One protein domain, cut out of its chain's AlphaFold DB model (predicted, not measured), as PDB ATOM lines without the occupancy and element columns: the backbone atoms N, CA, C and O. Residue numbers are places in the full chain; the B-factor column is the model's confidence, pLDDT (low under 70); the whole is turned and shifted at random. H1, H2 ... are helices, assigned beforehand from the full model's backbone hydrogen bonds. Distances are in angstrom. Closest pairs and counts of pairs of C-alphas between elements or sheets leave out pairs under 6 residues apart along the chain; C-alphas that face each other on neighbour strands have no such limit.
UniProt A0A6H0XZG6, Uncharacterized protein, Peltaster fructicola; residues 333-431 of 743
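Overview. This is residues 333 to 431 of the 743 residues of an uncharacterized protein of Peltaster fructicola (UniProt A0A6H0XZG6). A long helical arm, H2, reaches out from a small head made by H1, H4 and H5, and the short H3 folds back on the side of the arm. The long link of residues 381 to 394 leads from H3 back to the head, which has few contacts with the arm. The printed part has 99 residues with five named helices, H1 to H5 in order along the chain, and no named strand; the class is all helix. It is loose, with a radius of gyration of the C-alphas of 18.0 A, and spans 56 by 27 by 18 A, the arm making the length.

Arrangement. H1, residues 334 to 337, is close to but not clearly touching H2, residues 341 to 364; their closest C-alphas, of Arg 337 and His 343, are 6.5 A apart. With residues 350 to 357 alone, H2 touches H3, residues 373 to 380, at a steep tilt of 47 degrees, opposite ways; the closest C-alphas, of Ile 353 and Asp 374, are 6.1 A apart. H4, residues 395 to 405, touches residues 422 to 426 alone of H5, residues 416 to 430, at a steep tilt of 46 degrees, the same way; the closest C-alphas, of Leu 405 and Glu 426, are 6.4 A apart. H1 is near both H4 and H5, with the C-alphas of Ala 336 and Leu 423 the closest of H1 and H5 at 7.1 A. H2 and H4 are apart. In H2, H3, H4 and H5 every O i to N i+4 pair is within hydrogen-bond range; H1 is too short for such a pair.

Along the chain. H1 begins at C-alpha 334, (88.727, 97.926, 154.588). H2 is 34.7 A long and ends at C-alpha 364, (99.966, 128.263, 171.803). H3 is 10.5 A, H4 15.3 A and H5 21.2 A long; H5 ends at C-alpha 430, (91.968, 88.190, 143.391).

Size, cuts and confidence. The C-alphas farthest apart, of Ser 369 and Ser 408, are 56.1 A apart. The printed part has no cut. The link H3 to H4 is long, with 14 residues. The mean pLDDT of the printed part is 76.6; 19 residues are under 70, among them 365 to 372 and 388 to 393.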
ATOM      1  N   PRO A 333      89.926  94.366 151.497       74.38
ATOM      2  CA  PRO A 333      88.762  94.976 152.124       74.38
ATOM      3  C   PRO A 333      89.159  95.873 153.295       74.38
ATOM      4  O   PRO A 333      90.104  95.573 154.025       74.38
ATOM      5  N   THR A 334      88.424  96.961 153.516       71.25
ATOM      6  CA  THR A 334      88.727  97.926 154.588       71.25
ATOM      7  C   THR A 334      88.792  97.279 155.971       71.25
ATOM      8  O   THR A 334      89.647  97.653 156.765       71.25
ATOM      9  N   TRP A 335      87.966  96.263 156.243       75.38
ATOM     10  CA  TRP A 335      88.035  95.494 157.490       75.38
ATOM     11  C   TRP A 335      89.317  94.647 157.599       75.38
ATOM     12  O   TRP A 335      89.874  94.516 158.683       75.38
ATOM     13  N   ALA A 336      89.820  94.109 156.482       76.56
ATOM     14  CA  ALA A 336      91.023  93.279 156.443       76.56
ATOM     15  C   ALA A 336      92.300  94.123 156.590       76.56
ATOM     16  O   ALA A 336      93.281  93.660 157.166       76.56
ATOM     17  N   ARG A 337      92.275  95.391 156.147       74.06
ATOM     18  CA  ARG A 337      93.370  96.361 156.350       74.06
ATOM     19  C   ARG A 337      93.714  96.561 157.818       74.06
ATOM     20  O   ARG A 337      94.882  96.727 158.148       74.06
ATOM     21  N   ALA A 338      92.717  96.482 158.695       73.06
ATOM     22  CA  ALA A 338      92.904  96.625 160.131       73.06
ATOM     23  C   ALA A 338      93.774  95.508 160.747       73.06
ATOM     24  O   ALA A 338      94.349  95.699 161.815       73.06
ATOM     25  N   TYR A 339      93.924  94.376 160.051       75.56
ATOM     26  CA  TYR A 339      94.796  93.264 160.436       75.56
ATOM     27  C   TYR A 339      96.219  93.365 159.871       75.56
ATOM     28  O   TYR A 339      97.055  92.541 160.222       75.56
ATOM     29  N   MET A 340      96.513  94.356 159.023       75.44
ATOM     30  CA  MET A 340      97.854  94.559 158.467       75.44
ATOM     31  C   MET A 340      98.731  95.305 159.476       75.44
ATOM     32  O   MET A 340      98.334  96.353 160.001       75.44
ATOM     33  N   LYS A 341      99.949  94.824 159.710       75.12
ATOM     34  CA  LYS A 341     100.902  95.428 160.647       75.12
ATOM     35  C   LYS A 341     101.258  96.859 160.248       75.12
ATOM     36  O   LYS A 341     101.186  97.768 161.073       75.12
ATOM     37  N   SER A 342     101.545  97.070 158.964       70.00
ATOM     38  CA  SER A 342     101.836  98.396 158.403       70.00
ATOM     39  C   SER A 342     100.693  99.385 158.650       70.00
ATOM     40  O   SER A 342     100.930 100.541 158.991       70.00
ATOM     41  N   HIS A 343      99.438  98.936 158.568       73.25
ATOM     42  CA  HIS A 343      98.284  99.789 158.838       73.25
ATOM     43  C   HIS A 343      98.200 100.213 160.302       73.25
ATOM     44  O   HIS A 343      97.951 101.384 160.589       73.25
ATOM     45  N   LYS A 344      98.438  99.276 161.226       76.62
ATOM     46  CA  LYS A 344      98.442  99.542 162.670       76.62
ATOM     47  C   LYS A 344      99.540 100.529 163.053       76.62
ATOM     48  O   LYS A 344      99.270 101.484 163.781       76.62
ATOM     49  N   ASP A 345     100.742 100.345 162.512       78.06
ATOM     50  CA  ASP A 345     101.876 101.243 162.742       78.06
ATOM     51  C   ASP A 345     101.579 102.659 162.228       78.06
ATOM     52  O   ASP A 345     101.876 103.655 162.891       78.06
ATOM     53  N   MET A 346     100.925 102.762 161.071       76.50
ATOM     54  CA  MET A 346     100.568 104.036 160.451       76.50
ATOM     55  C   MET A 346      99.427 104.756 161.175       76.50
ATOM     56  O   MET A 346      99.512 105.966 161.385       76.50
ATOM     57  N   LEU A 347      98.397 104.027 161.615       80.94
ATOM     58  CA  LEU A 347      97.331 104.573 162.457       80.94
ATOM     59  C   LEU A 347      97.895 105.071 163.795       80.94
ATOM     60  O   LEU A 347      97.550 106.160 164.242       80.94
ATOM     61  N   SER A 348      98.814 104.315 164.401       83.88
ATOM     62  CA  SER A 348      99.509 104.717 165.629       83.88
ATOM     63  C   SER A 348     100.293 106.021 165.439       83.88
ATOM     64  O   SER A 348     100.121 106.964 166.214       83.88
ATOM     65  N   ARG A 349     101.076 106.128 164.354       84.25
ATOM     66  CA  ARG A 349     101.798 107.363 163.992       84.25
ATOM     67  C   ARG A 349     100.844 108.541 163.795       84.25
ATOM     68  O   ARG A 349     101.105 109.611 164.334       84.25
ATOM     69  N   TYR A 350      99.742 108.351 163.066       84.94
ATOM     70  CA  TYR A 350      98.730 109.393 162.866       84.94
ATOM     71  C   TYR A 350      98.149 109.890 164.191       84.94
ATOM     72  O   TYR A 350      98.096 111.095 164.423       84.94
ATOM     73  N   LEU A 351      97.739 108.978 165.079       87.06
ATOM     74  CA  LEU A 351      97.154 109.336 166.373       87.06
ATOM     75  C   LEU A 351      98.153 110.080 167.272       87.06
ATOM     76  O   LEU A 351      97.777 111.041 167.944       87.06
ATOM     77  N   ASP A 352      99.422 109.674 167.252       87.75
ATOM     78  CA  ASP A 352     100.517 110.336 167.965       87.75
ATOM     79  C   ASP A 352     100.772 111.761 167.435       87.75
ATOM     80  O   ASP A 352     100.816 112.719 168.212       87.75
ATOM     81  N   ILE A 353     100.834 111.940 166.109       85.56
ATOM     82  CA  ILE A 353     100.944 113.266 165.478       85.56
ATOM     83  C   ILE A 353      99.718 114.130 165.820       85.56
ATOM     84  O   ILE A 353      99.878 115.268 166.264       85.56
ATOM     85  N   LYS A 354      98.498 113.590 165.682       87.50
ATOM     86  CA  LYS A 354      97.241 114.296 165.989       87.50
ATOM     87  C   LYS A 354      97.217 114.779 167.432       87.50
ATOM     88  O   LYS A 354      96.834 115.917 167.693       87.50
ATOM     89  N   SER A 355      97.672 113.941 168.361       88.00
ATOM     90  CA  SER A 355      97.810 114.305 169.770       88.00
ATOM     91  C   SER A 355      98.757 115.493 169.955       88.00
ATOM     92  O   SER A 355      98.391 116.461 170.620       88.00
ATOM     93  N   ARG A 356      99.939 115.485 169.320       87.31
ATOM     94  CA  ARG A 356     100.892 116.608 169.406       87.31
ATOM     95  C   ARG A 356     100.342 117.908 168.828       87.31
ATOM     96  O   ARG A 356     100.509 118.949 169.460       87.31
ATOM     97  N   VAL A 357      99.657 117.851 167.683       84.06
ATOM     98  CA  VAL A 357      99.022 119.028 167.064       84.06
ATOM     99  C   VAL A 357      97.967 119.625 167.994       84.06
ATOM    100  O   VAL A 357      98.028 120.816 168.291       84.06
ATOM    101  N   VAL A 358      97.078 118.795 168.548       85.75
ATOM    102  CA  VAL A 358      96.048 119.241 169.501       85.75
ATOM    103  C   VAL A 358      96.673 119.840 170.766       85.75
ATOM    104  O   VAL A 358      96.259 120.907 171.212       85.75
ATOM    105  N   GLN A 359      97.688 119.196 171.351       84.81
ATOM    106  CA  GLN A 359      98.362 119.717 172.549       84.81
ATOM    107  C   GLN A 359      99.043 121.066 172.287       84.81
ATOM    108  O   GLN A 359      99.001 121.953 173.141       84.81
ATOM    109  N   ARG A 360      99.632 121.249 171.101       84.12
ATOM    110  CA  ARG A 360     100.234 122.522 170.697       84.12
ATOM    111  C   ARG A 360      99.180 123.611 170.506       84.12
ATOM    112  O   ARG A 360      99.361 124.705 171.025       84.12
ATOM    113  N   GLU A 361      98.068 123.324 169.826       82.69
ATOM    114  CA  GLU A 361      96.951 124.273 169.674       82.69
ATOM    115  C   GLU A 361      96.375 124.716 171.027       82.69
ATOM    116  O   GLU A 361      96.051 125.890 171.206       82.69
ATOM    117  N   ILE A 362      96.300 123.799 172.000       83.75
ATOM    118  CA  ILE A 362      95.894 124.103 173.379       83.75
ATOM    119  C   ILE A 362      96.911 125.024 174.074       83.75
ATOM    120  O   ILE A 362      96.511 125.905 174.836       83.75
ATOM    121  N   ALA A 363      98.213 124.830 173.838       82.00
ATOM    122  CA  ALA A 363      99.283 125.575 174.503       82.00
ATOM    123  C   ALA A 363      99.558 126.963 173.889       82.00
ATOM    124  O   ALA A 363      99.804 127.919 174.623       82.00
ATOM    125  N   GLU A 364      99.535 127.074 172.559       79.12
ATOM    126  CA  GLU A 364      99.966 128.263 171.803       79.12
ATOM    127  C   GLU A 364      98.792 129.051 171.191       79.12
ATOM    128  O   GLU A 364      98.960 130.199 170.776       79.12
ATOM    129  N   GLY A 365      97.588 128.469 171.172       69.38
ATOM    130  CA  GLY A 365      96.402 129.028 170.525       69.38
ATOM    131  C   GLY A 365      96.319 128.716 169.018       69.38
ATOM    132  O   GLY A 365      97.311 128.348 168.390       69.38
ATOM    133  N   PRO A 366      95.138 128.885 168.394       61.34
ATOM    134  CA  PRO A 366      94.854 128.430 167.022       61.34
ATOM    135  C   PRO A 366      95.529 129.243 165.896       61.34
ATOM    136  O   PRO A 366      95.292 128.971 164.724       61.34
ATOM    137  N   TYR A 367      96.352 130.247 166.222       55.62
ATOM    138  CA  TYR A 367      96.963 131.185 165.264       55.62
ATOM    139  C   TYR A 367      98.497 131.235 165.375       55.62
ATOM    140  O   TYR A 367      99.101 132.308 165.352       55.62
ATOM    141  N   SER A 368      99.152 130.078 165.493       58.62
ATOM    142  CA  SER A 368     100.604 129.997 165.292       58.62
ATOM    143  C   SER A 368     100.928 130.240 163.810       58.62
ATOM    144  O   SER A 368     100.357 129.600 162.929       58.62
ATOM    145  N   SER A 369     101.795 131.209 163.505       53.00
ATOM    146  CA  SER A 369     102.012 131.717 162.138       53.00
ATOM    147  C   SER A 369     102.968 130.877 161.276       53.00
ATOM    148  O   SER A 369     103.288 131.288 160.162       53.00
ATOM    149  N   ALA A 370     103.456 129.735 161.768       57.53
ATOM    150  CA  ALA A 370     104.382 128.866 161.046       57.53
ATOM    151  C   ALA A 370     103.843 127.429 161.001       57.53
ATOM    152  O   ALA A 370     103.621 126.820 162.045       57.53
ATOM    153  N   LEU A 371     103.663 126.879 159.793       59.16
ATOM    154  CA  LEU A 371     103.379 125.454 159.602       59.16
ATOM    155  C   LEU A 371     104.541 124.633 160.173       59.16
ATOM    156  O   LEU A 371     105.691 124.816 159.769       59.16
ATOM    157  N   THR A 372     104.251 123.731 161.109       69.75
ATOM    158  CA  THR A 372     105.255 122.816 161.662       69.75
ATOM    159  C   THR A 372     105.316 121.515 160.861       69.75
ATOM    160  O   THR A 372     104.404 121.172 160.109       69.75
ATOM    161  N   ASN A 373     106.378 120.734 161.070       70.25
ATOM    162  CA  ASN A 373     106.496 119.396 160.489       70.25
ATOM    163  C   ASN A 373     105.332 118.469 160.905       70.25
ATOM    164  O   ASN A 373     104.929 117.613 160.127       70.25
ATOM    165  N   ASP A 374     104.758 118.646 162.101       75.12
ATOM    166  CA  ASP A 374     103.601 117.857 162.545       75.12
ATOM    167  C   ASP A 374     102.305 118.266 161.823       75.12
ATOM    168  O   ASP A 374     101.530 117.389 161.458       75.12
ATOM    169  N   ASP A 375     102.091 119.555 161.527       72.69
ATOM    170  CA  ASP A 375     100.940 120.017 160.718       72.69
ATOM    171  C   ASP A 375     101.012 119.482 159.297       72.69
ATOM    172  O   ASP A 375     100.024 119.062 158.695       72.69
ATOM    173  N   TRP A 376     102.231 119.462 158.780       67.69
ATOM    174  CA  TRP A 376     102.533 118.912 157.483       67.69
ATOM    175  C   TRP A 376     102.308 117.390 157.438       67.69
ATOM    176  O   TRP A 376     101.613 116.890 156.549       67.69
ATOM    177  N   ARG A 377     102.797 116.653 158.445       70.38
ATOM    178  CA  ARG A 377     102.549 115.210 158.583       70.38
ATOM    179  C   ARG A 377     101.073 114.887 158.825       70.38
ATOM    180  O   ARG A 377     100.603 113.868 158.334       70.38
ATOM    181  N   MET A 378     100.313 115.736 159.519       73.88
ATOM    182  CA  MET A 378      98.856 115.567 159.629       73.88
ATOM    183  C   MET A 378      98.177 115.558 158.259       73.88
ATOM    184  O   MET A 378      97.255 114.772 158.051       73.88
ATOM    185  N   GLY A 379      98.664 116.374 157.318       67.81
ATOM    186  CA  GLY A 379      98.241 116.331 155.920       67.81
ATOM    187  C   GLY A 379      98.571 114.999 155.237       67.81
ATOM    188  O   GLY A 379      97.699 114.429 154.584       67.81
ATOM    189  N   GLU A 380      99.785 114.461 155.428       63.91
ATOM    190  CA  GLU A 380     100.185 113.154 154.861       63.91
ATOM    191  C   GLU A 380      99.290 112.006 155.353       63.91
ATOM    192  O   GLU A 380      98.986 111.092 154.592       63.91
ATOM    193  N   TYR A 381      98.842 112.060 156.610       71.44
ATOM    194  CA  TYR A 381      98.030 111.021 157.247       71.44
ATOM    195  C   TYR A 381      96.521 111.320 157.268       71.44
ATOM    196  O   TYR A 381      95.773 110.597 157.924       71.44
ATOM    197  N   ALA A 382      96.036 112.342 156.554       67.94
ATOM    198  CA  ALA A 382      94.626 112.757 156.603       67.94
ATOM    199  C   ALA A 382      93.637 111.611 156.294       67.94
ATOM    200  O   ALA A 382      92.554 111.542 156.864       67.94
ATOM    201  N   TYR A 383      94.033 110.656 155.449       67.19
ATOM    202  CA  TYR A 383      93.237 109.474 155.105       67.19
ATOM    203  C   TYR A 383      93.038 108.469 156.251       67.19
ATOM    204  O   TYR A 383      92.196 107.580 156.136       67.19
ATOM    205  N   MET A 384      93.817 108.581 157.332       74.31
ATOM    206  CA  MET A 384      93.636 107.797 158.558       74.31
ATOM    207  C   MET A 384      92.559 108.390 159.472       74.31
ATOM    208  O   MET A 384      92.177 107.771 160.468       74.31
ATOM    209  N   GLU A 385      92.041 109.578 159.158       78.12
ATOM    210  CA  GLU A 385      90.961 110.177 159.925       78.12
ATOM    211  C   GLU A 385      89.681 109.333 159.837       78.12
ATOM    212  O   GLU A 385      89.186 109.012 158.760       78.12
ATOM    213  N   GLY A 386      89.139 108.957 160.998       74.25
ATOM    214  CA  GLY A 386      87.932 108.133 161.087       74.25
ATOM    215  C   GLY A 386      88.148 106.639 160.819       74.25
ATOM    216  O   GLY A 386      87.184 105.879 160.900       74.25
ATOM    217  N   VAL A 387      89.381 106.196 160.549       70.25
ATOM    218  CA  VAL A 387      89.708 104.769 160.446       70.25
ATOM    219  C   VAL A 387      89.642 104.135 161.843       70.25
ATOM    220  O   VAL A 387      90.360 104.578 162.745       70.25
ATOM    221  N   PRO A 388      88.783 103.122 162.066       66.38
ATOM    222  CA  PRO A 388      88.694 102.468 163.363       66.38
ATOM    223  C   PRO A 388      89.929 101.584 163.618       66.38
ATOM    224  O   PRO A 388      90.496 101.033 162.670       66.38
ATOM    225  N   PRO A 389      90.342 101.405 164.886       67.62
ATOM    226  CA  PRO A 389      91.346 100.404 165.236       67.62
ATOM    227  C   PRO A 389      90.864  99.000 164.848       67.62
ATOM    228  O   PRO A 389      89.665  98.775 164.658       67.62
ATOM    229  N   ALA A 390      91.802  98.054 164.747       66.94
ATOM    230  CA  ALA A 390      91.481  96.655 164.477       66.94
ATOM    231  C   ALA A 390      90.360  96.173 165.407       66.94
ATOM    232  O   ALA A 390      90.494  96.345 166.621       66.94
ATOM    233  N   PRO A 391      89.261  95.617 164.865       65.38
ATOM    234  CA  PRO A 391      88.209  95.081 165.707       65.38
ATOM    235  C   PRO A 391      88.790  93.958 166.565       65.38
ATOM    236  O   PRO A 391      89.564  93.128 166.075       65.38
ATOM    237  N   ASP A 392      88.407  93.932 167.840       66.69
ATOM    238  CA  ASP A 392      88.717  92.792 168.693       66.69
ATOM    239  C   ASP A 392      88.160  91.518 168.031       66.69
ATOM    240  O   ASP A 392      87.048  91.553 167.491       66.69
ATOM    241  N   PRO A 393      88.915  90.405 168.020       67.94
ATOM    242  CA  PRO A 393      88.542  89.194 167.298       67.94
ATOM    243  C   PRO A 393      87.213  88.623 167.819       67.94
ATOM    244  O   PRO A 393      87.175  87.901 168.815       67.94
ATOM    245  N   SER A 394      86.122  88.955 167.128       75.69
ATOM    246  CA  SER A 394      84.764  88.470 167.387       75.69
ATOM    247  C   SER A 394      84.390  87.345 166.417       75.69
ATOM    248  O   SER A 394      85.007  87.194 165.361       75.69
ATOM    249  N   GLU A 395      83.363  86.559 166.749       77.50
ATOM    250  CA  GLU A 395      82.851  85.482 165.885       77.50
ATOM    251  C   GLU A 395      82.437  86.004 164.495       77.50
ATOM    252  O   GLU A 395      82.760  85.400 163.474       77.50
ATOM    253  N   GLU A 396      81.812  87.182 164.432       79.25
ATOM    254  CA  GLU A 396      81.439  87.836 163.171       79.25
ATOM    255  C   GLU A 396      82.660  88.195 162.320       79.25
ATOM    256  O   GLU A 396      82.648  88.030 161.099       79.25
ATOM    257  N   THR A 397      83.741  88.654 162.954       75.88
ATOM    258  CA  THR A 397      84.959  89.023 162.236       75.88
ATOM    259  C   THR A 397      85.688  87.800 161.691       75.88
ATOM    260  O   THR A 397      86.166  87.832 160.559       75.88
ATOM    261  N   TRP A 398      85.711  86.690 162.432       80.25
ATOM    262  CA  TRP A 398      86.276  85.432 161.940       80.25
ATOM    263  C   TRP A 398      85.469  84.834 160.790       80.25
ATOM    264  O   TRP A 398      86.070  84.390 159.816       80.25
ATOM    265  N   ASN A 399      84.137  84.928 160.825       84.12
ATOM    266  CA  ASN A 399      83.291  84.519 159.701       84.12
ATOM    267  C   ASN A 399      83.616  85.305 158.414       84.12
ATOM    268  O   ASN A 399      83.635  84.732 157.323       84.12
ATOM    269  N   LEU A 400      83.916  86.607 158.528       84.56
ATOM    270  CA  LEU A 400      84.369  87.421 157.392       84.56
ATOM    271  C   LEU A 400      85.736  86.964 156.866       84.56
ATOM    272  O   LEU A 400      85.913  86.857 155.653       84.56
ATOM    273  N   VAL A 401      86.685  86.666 157.760       84.44
ATOM    274  CA  VAL A 401      88.019  86.169 157.388       84.44
ATOM    275  C   VAL A 401      87.922  84.806 156.694       84.44
ATOM    276  O   VAL A 401      88.489  84.635 155.616       84.44
ATOM    277  N   GLU A 402      87.202  83.845 157.275       87.81
ATOM    278  CA  GLU A 402      87.028  82.502 156.708       87.81
ATOM    279  C   GLU A 402      86.309  82.555 155.355       87.81
ATOM    280  O   GLU A 402      86.741  81.909 154.397       87.81
ATOM    281  N   GLY A 403      85.258  83.376 155.244       87.12
ATOM    282  CA  GLY A 403      84.547  83.608 153.988       87.12
ATOM    283  C   GLY A 403      85.434  84.245 152.918       87.12
ATOM    284  O   GLY A 403      85.374  83.860 151.750       87.12
ATOM    285  N   TYR A 404      86.305  85.179 153.307       86.31
ATOM    286  CA  TYR A 404      87.256  85.797 152.390       86.31
ATOM    287  C   TYR A 404      88.348  84.820 151.943       86.31
ATOM    288  O   TYR A 404      88.612  84.732 150.749       86.31
ATOM    289  N   LEU A 405      88.941  84.044 152.855       86.88
ATOM    290  CA  LEU A 405      89.997  83.079 152.527       86.88
ATOM    291  C   LEU A 405      89.476  81.770 151.914       86.88
ATOM    292  O   LEU A 405      90.271  80.984 151.403       86.88
ATOM    293  N   GLY A 406      88.169  81.505 151.991       87.50
ATOM    294  CA  GLY A 406      87.563  80.259 151.521       87.50
ATOM    295  C   GLY A 406      88.017  79.022 152.305       87.50
ATOM    296  O   GLY A 406      88.016  77.917 151.761       87.50
ATOM    297  N   ARG A 407      88.445  79.192 153.564       86.00
ATOM    298  CA  ARG A 407      88.907  78.106 154.446       86.00
ATOM    299  C   ARG A 407      88.608  78.412 155.907       86.00
ATOM    300  O   ARG A 407      88.581  79.577 156.289       86.00
ATOM    301  N   SER A 408      88.472  77.358 156.710       86.38
ATOM    302  CA  SER A 408      88.319  77.500 158.158       86.38
ATOM    303  C   SER A 408      89.654  77.803 158.847       86.38
ATOM    304  O   SER A 408      90.709  77.335 158.404       86.38
ATOM    305  N   ILE A 409      89.604  78.606 159.908       83.19
ATOM    306  CA  ILE A 409      90.748  79.129 160.654       83.19
ATOM    307  C   ILE A 409      90.497  78.902 162.142       83.19
ATOM    308  O   ILE A 409      89.431  79.230 162.646       83.19
ATOM    309  N   ASP A 410      91.500  78.392 162.857       83.00
ATOM    310  CA  ASP A 410      91.484  78.339 164.320       83.00
ATOM    311  C   ASP A 410      92.150  79.609 164.890       83.00
ATOM    312  O   ASP A 410      93.376  79.752 164.767       83.00
ATOM    313  N   PRO A 411      91.392  80.529 165.519       73.50
ATOM    314  CA  PRO A 411      91.929  81.767 166.085       73.50
ATOM    315  C   PRO A 411      92.985  81.547 167.171       73.50
ATOM    316  O   PRO A 411      93.882  82.369 167.327       73.50
ATOM    317  N   ALA A 412      92.895  80.450 167.933       75.88
ATOM    318  CA  ALA A 412      93.812  80.168 169.036       75.88
ATOM    319  C   ALA A 412      95.153  79.595 168.550       75.88
ATOM    320  O   ALA A 412      96.157  79.686 169.259       75.88
ATOM    321  N   ALA A 413      95.173  79.014 167.347       77.88
ATOM    322  CA  ALA A 413      96.342  78.366 166.758       77.88
ATOM    323  C   ALA A 413      96.987  79.160 165.606       77.88
ATOM    324  O   ALA A 413      98.043  78.754 165.117       77.88
ATOM    325  N   THR A 414      96.385  80.274 165.168       79.69
ATOM    326  CA  THR A 414      96.854  81.064 164.015       79.69
ATOM    327  C   THR A 414      97.556  82.348 164.473       79.69
ATOM    328  O   THR A 414      96.889  83.260 164.960       79.69
ATOM    329  N   PRO A 415      98.887  82.471 164.304       81.00
ATOM    330  CA  PRO A 415      99.599  83.717 164.582       81.00
ATOM    331  C   PRO A 415      99.118  84.865 163.687       81.00
ATOM    332  O   PRO A 415      98.823  84.657 162.509       81.00
ATOM    333  N   GLU A 416      99.121  86.088 164.216       73.75
ATOM    334  CA  GLU A 416      98.707  87.296 163.489       73.75
ATOM    335  C   GLU A 416      99.501  87.508 162.189       73.75
ATOM    336  O   GLU A 416      98.914  87.763 161.143       73.75
ATOM    337  N   GLU A 417     100.817  87.276 162.215       75.69
ATOM    338  CA  GLU A 417     101.684  87.352 161.028       75.69
ATOM    339  C   GLU A 417     101.282  86.348 159.935       75.69
ATOM    340  O   GLU A 417     101.430  86.599 158.739       75.69
ATOM    341  N   LEU A 418     100.780  85.173 160.329       81.62
ATOM    342  CA  LEU A 418     100.330  84.156 159.383       81.62
ATOM    343  C   LEU A 418      98.991  84.555 158.756       81.62
ATOM    344  O   LEU A 418      98.809  84.382 157.552       81.62
ATOM    345  N   LEU A 419      98.086  85.117 159.563       80.31
ATOM    346  CA  LEU A 419      96.814  85.664 159.103       80.31
ATOM    347  C   LEU A 419      97.023  86.828 158.125       80.31
ATOM    348  O   LEU A 419      96.395  86.847 157.069       80.31
ATOM    349  N   GLU A 420      97.934  87.749 158.441       79.31
ATOM    350  CA  GLU A 420      98.328  88.855 157.565       79.31
ATOM    351  C   GLU A 420      98.786  88.329 156.199       79.31
ATOM    352  O   GLU A 420      98.167  88.634 155.181       79.31
ATOM    353  N   ARG A 421      99.763  87.411 156.181       80.62
ATOM    354  CA  ARG A 421     100.265  86.793 154.940       80.62
ATOM    355  C   ARG A 421      99.180  86.098 154.125       80.62
ATOM    356  O   ARG A 421      99.264  86.029 152.902       80.62
ATOM    357  N   TRP A 422      98.197  85.505 154.789       86.00
ATOM    358  CA  TRP A 422      97.089  84.825 154.131       86.00
ATOM    359  C   TRP A 422      96.094  85.793 153.500       86.00
ATOM    360  O   TRP A 422      95.668  85.560 152.368       86.00
ATOM    361  N   LEU A 423      95.735  86.859 154.215       81.81
ATOM    362  CA  LEU A 423      94.875  87.925 153.706       81.81
ATOM    363  C   LEU A 423      95.535  88.645 152.528       81.81
ATOM    364  O   LEU A 423      94.871  88.874 151.518       81.81
ATOM    365  N   GLU A 424      96.834  88.931 152.626       76.50
ATOM    366  CA  GLU A 424      97.632  89.494 151.533       76.50
ATOM    367  C   GLU A 424      97.671  88.564 150.325       76.50
ATOM    368  O   GLU A 424      97.366  88.999 149.221       76.50
ATOM    369  N   ALA A 425      97.978  87.277 150.517       79.44
ATOM    370  CA  ALA A 425      98.047  86.321 149.414       79.44
ATOM    371  C   ALA A 425      96.701  86.153 148.693       79.44
ATOM    372  O   ALA A 425      96.667  86.062 147.468       79.44
ATOM    373  N   GLU A 426      95.589  86.118 149.432       83.62
ATOM    374  CA  GLU A 426      94.259  85.998 148.831       83.62
ATOM    375  C   GLU A 426      93.814  87.300 148.154       83.62
ATOM    376  O   GLU A 426      93.219  87.249 147.077       83.62
ATOM    377  N   ALA A 427      94.142  88.460 148.736       76.75
ATOM    378  CA  ALA A 427      93.950  89.748 148.078       76.75
ATOM    379  C   ALA A 427      94.763  89.828 146.785       76.75
ATOM    380  O   ALA A 427      94.190  90.093 145.740       76.75
ATOM    381  N   ASP A 428      96.056  89.516 146.815       74.00
ATOM    382  CA  ASP A 428      96.922  89.488 145.635       74.00
ATOM    383  C   ASP A 428      96.427  88.514 144.560       74.00
ATOM    384  O   ASP A 428      96.525  88.814 143.374       74.00
ATOM    385  N   ARG A 429      95.865  87.362 144.952       79.00
ATOM    386  CA  ARG A 429      95.314  86.371 144.017       79.00
ATOM    387  C   ARG A 429      94.067  86.874 143.286       79.00
ATOM    388  O   ARG A 429      93.851  86.496 142.137       79.00
ATOM    389  N   ARG A 430      93.210  87.640 143.965       76.88
ATOM    390  CA  ARG A 430      91.968  88.190 143.391       76.88
ATOM    391  C   ARG A 430      92.199  89.510 142.665       76.88
ATOM    392  O   ARG A 430      91.457  89.845 141.752       76.88
ATOM    393  N   ARG A 431      93.239  90.243 143.056       73.25
ATOM    394  CA  ARG A 431      93.523  91.577 142.550       73.25
ATOM    395  C   ARG A 431      93.949  91.534 141.088       73.25
ATOM    396  O   ARG A 431      94.959  90.935 140.729       73.25
TER     397      ARG A 431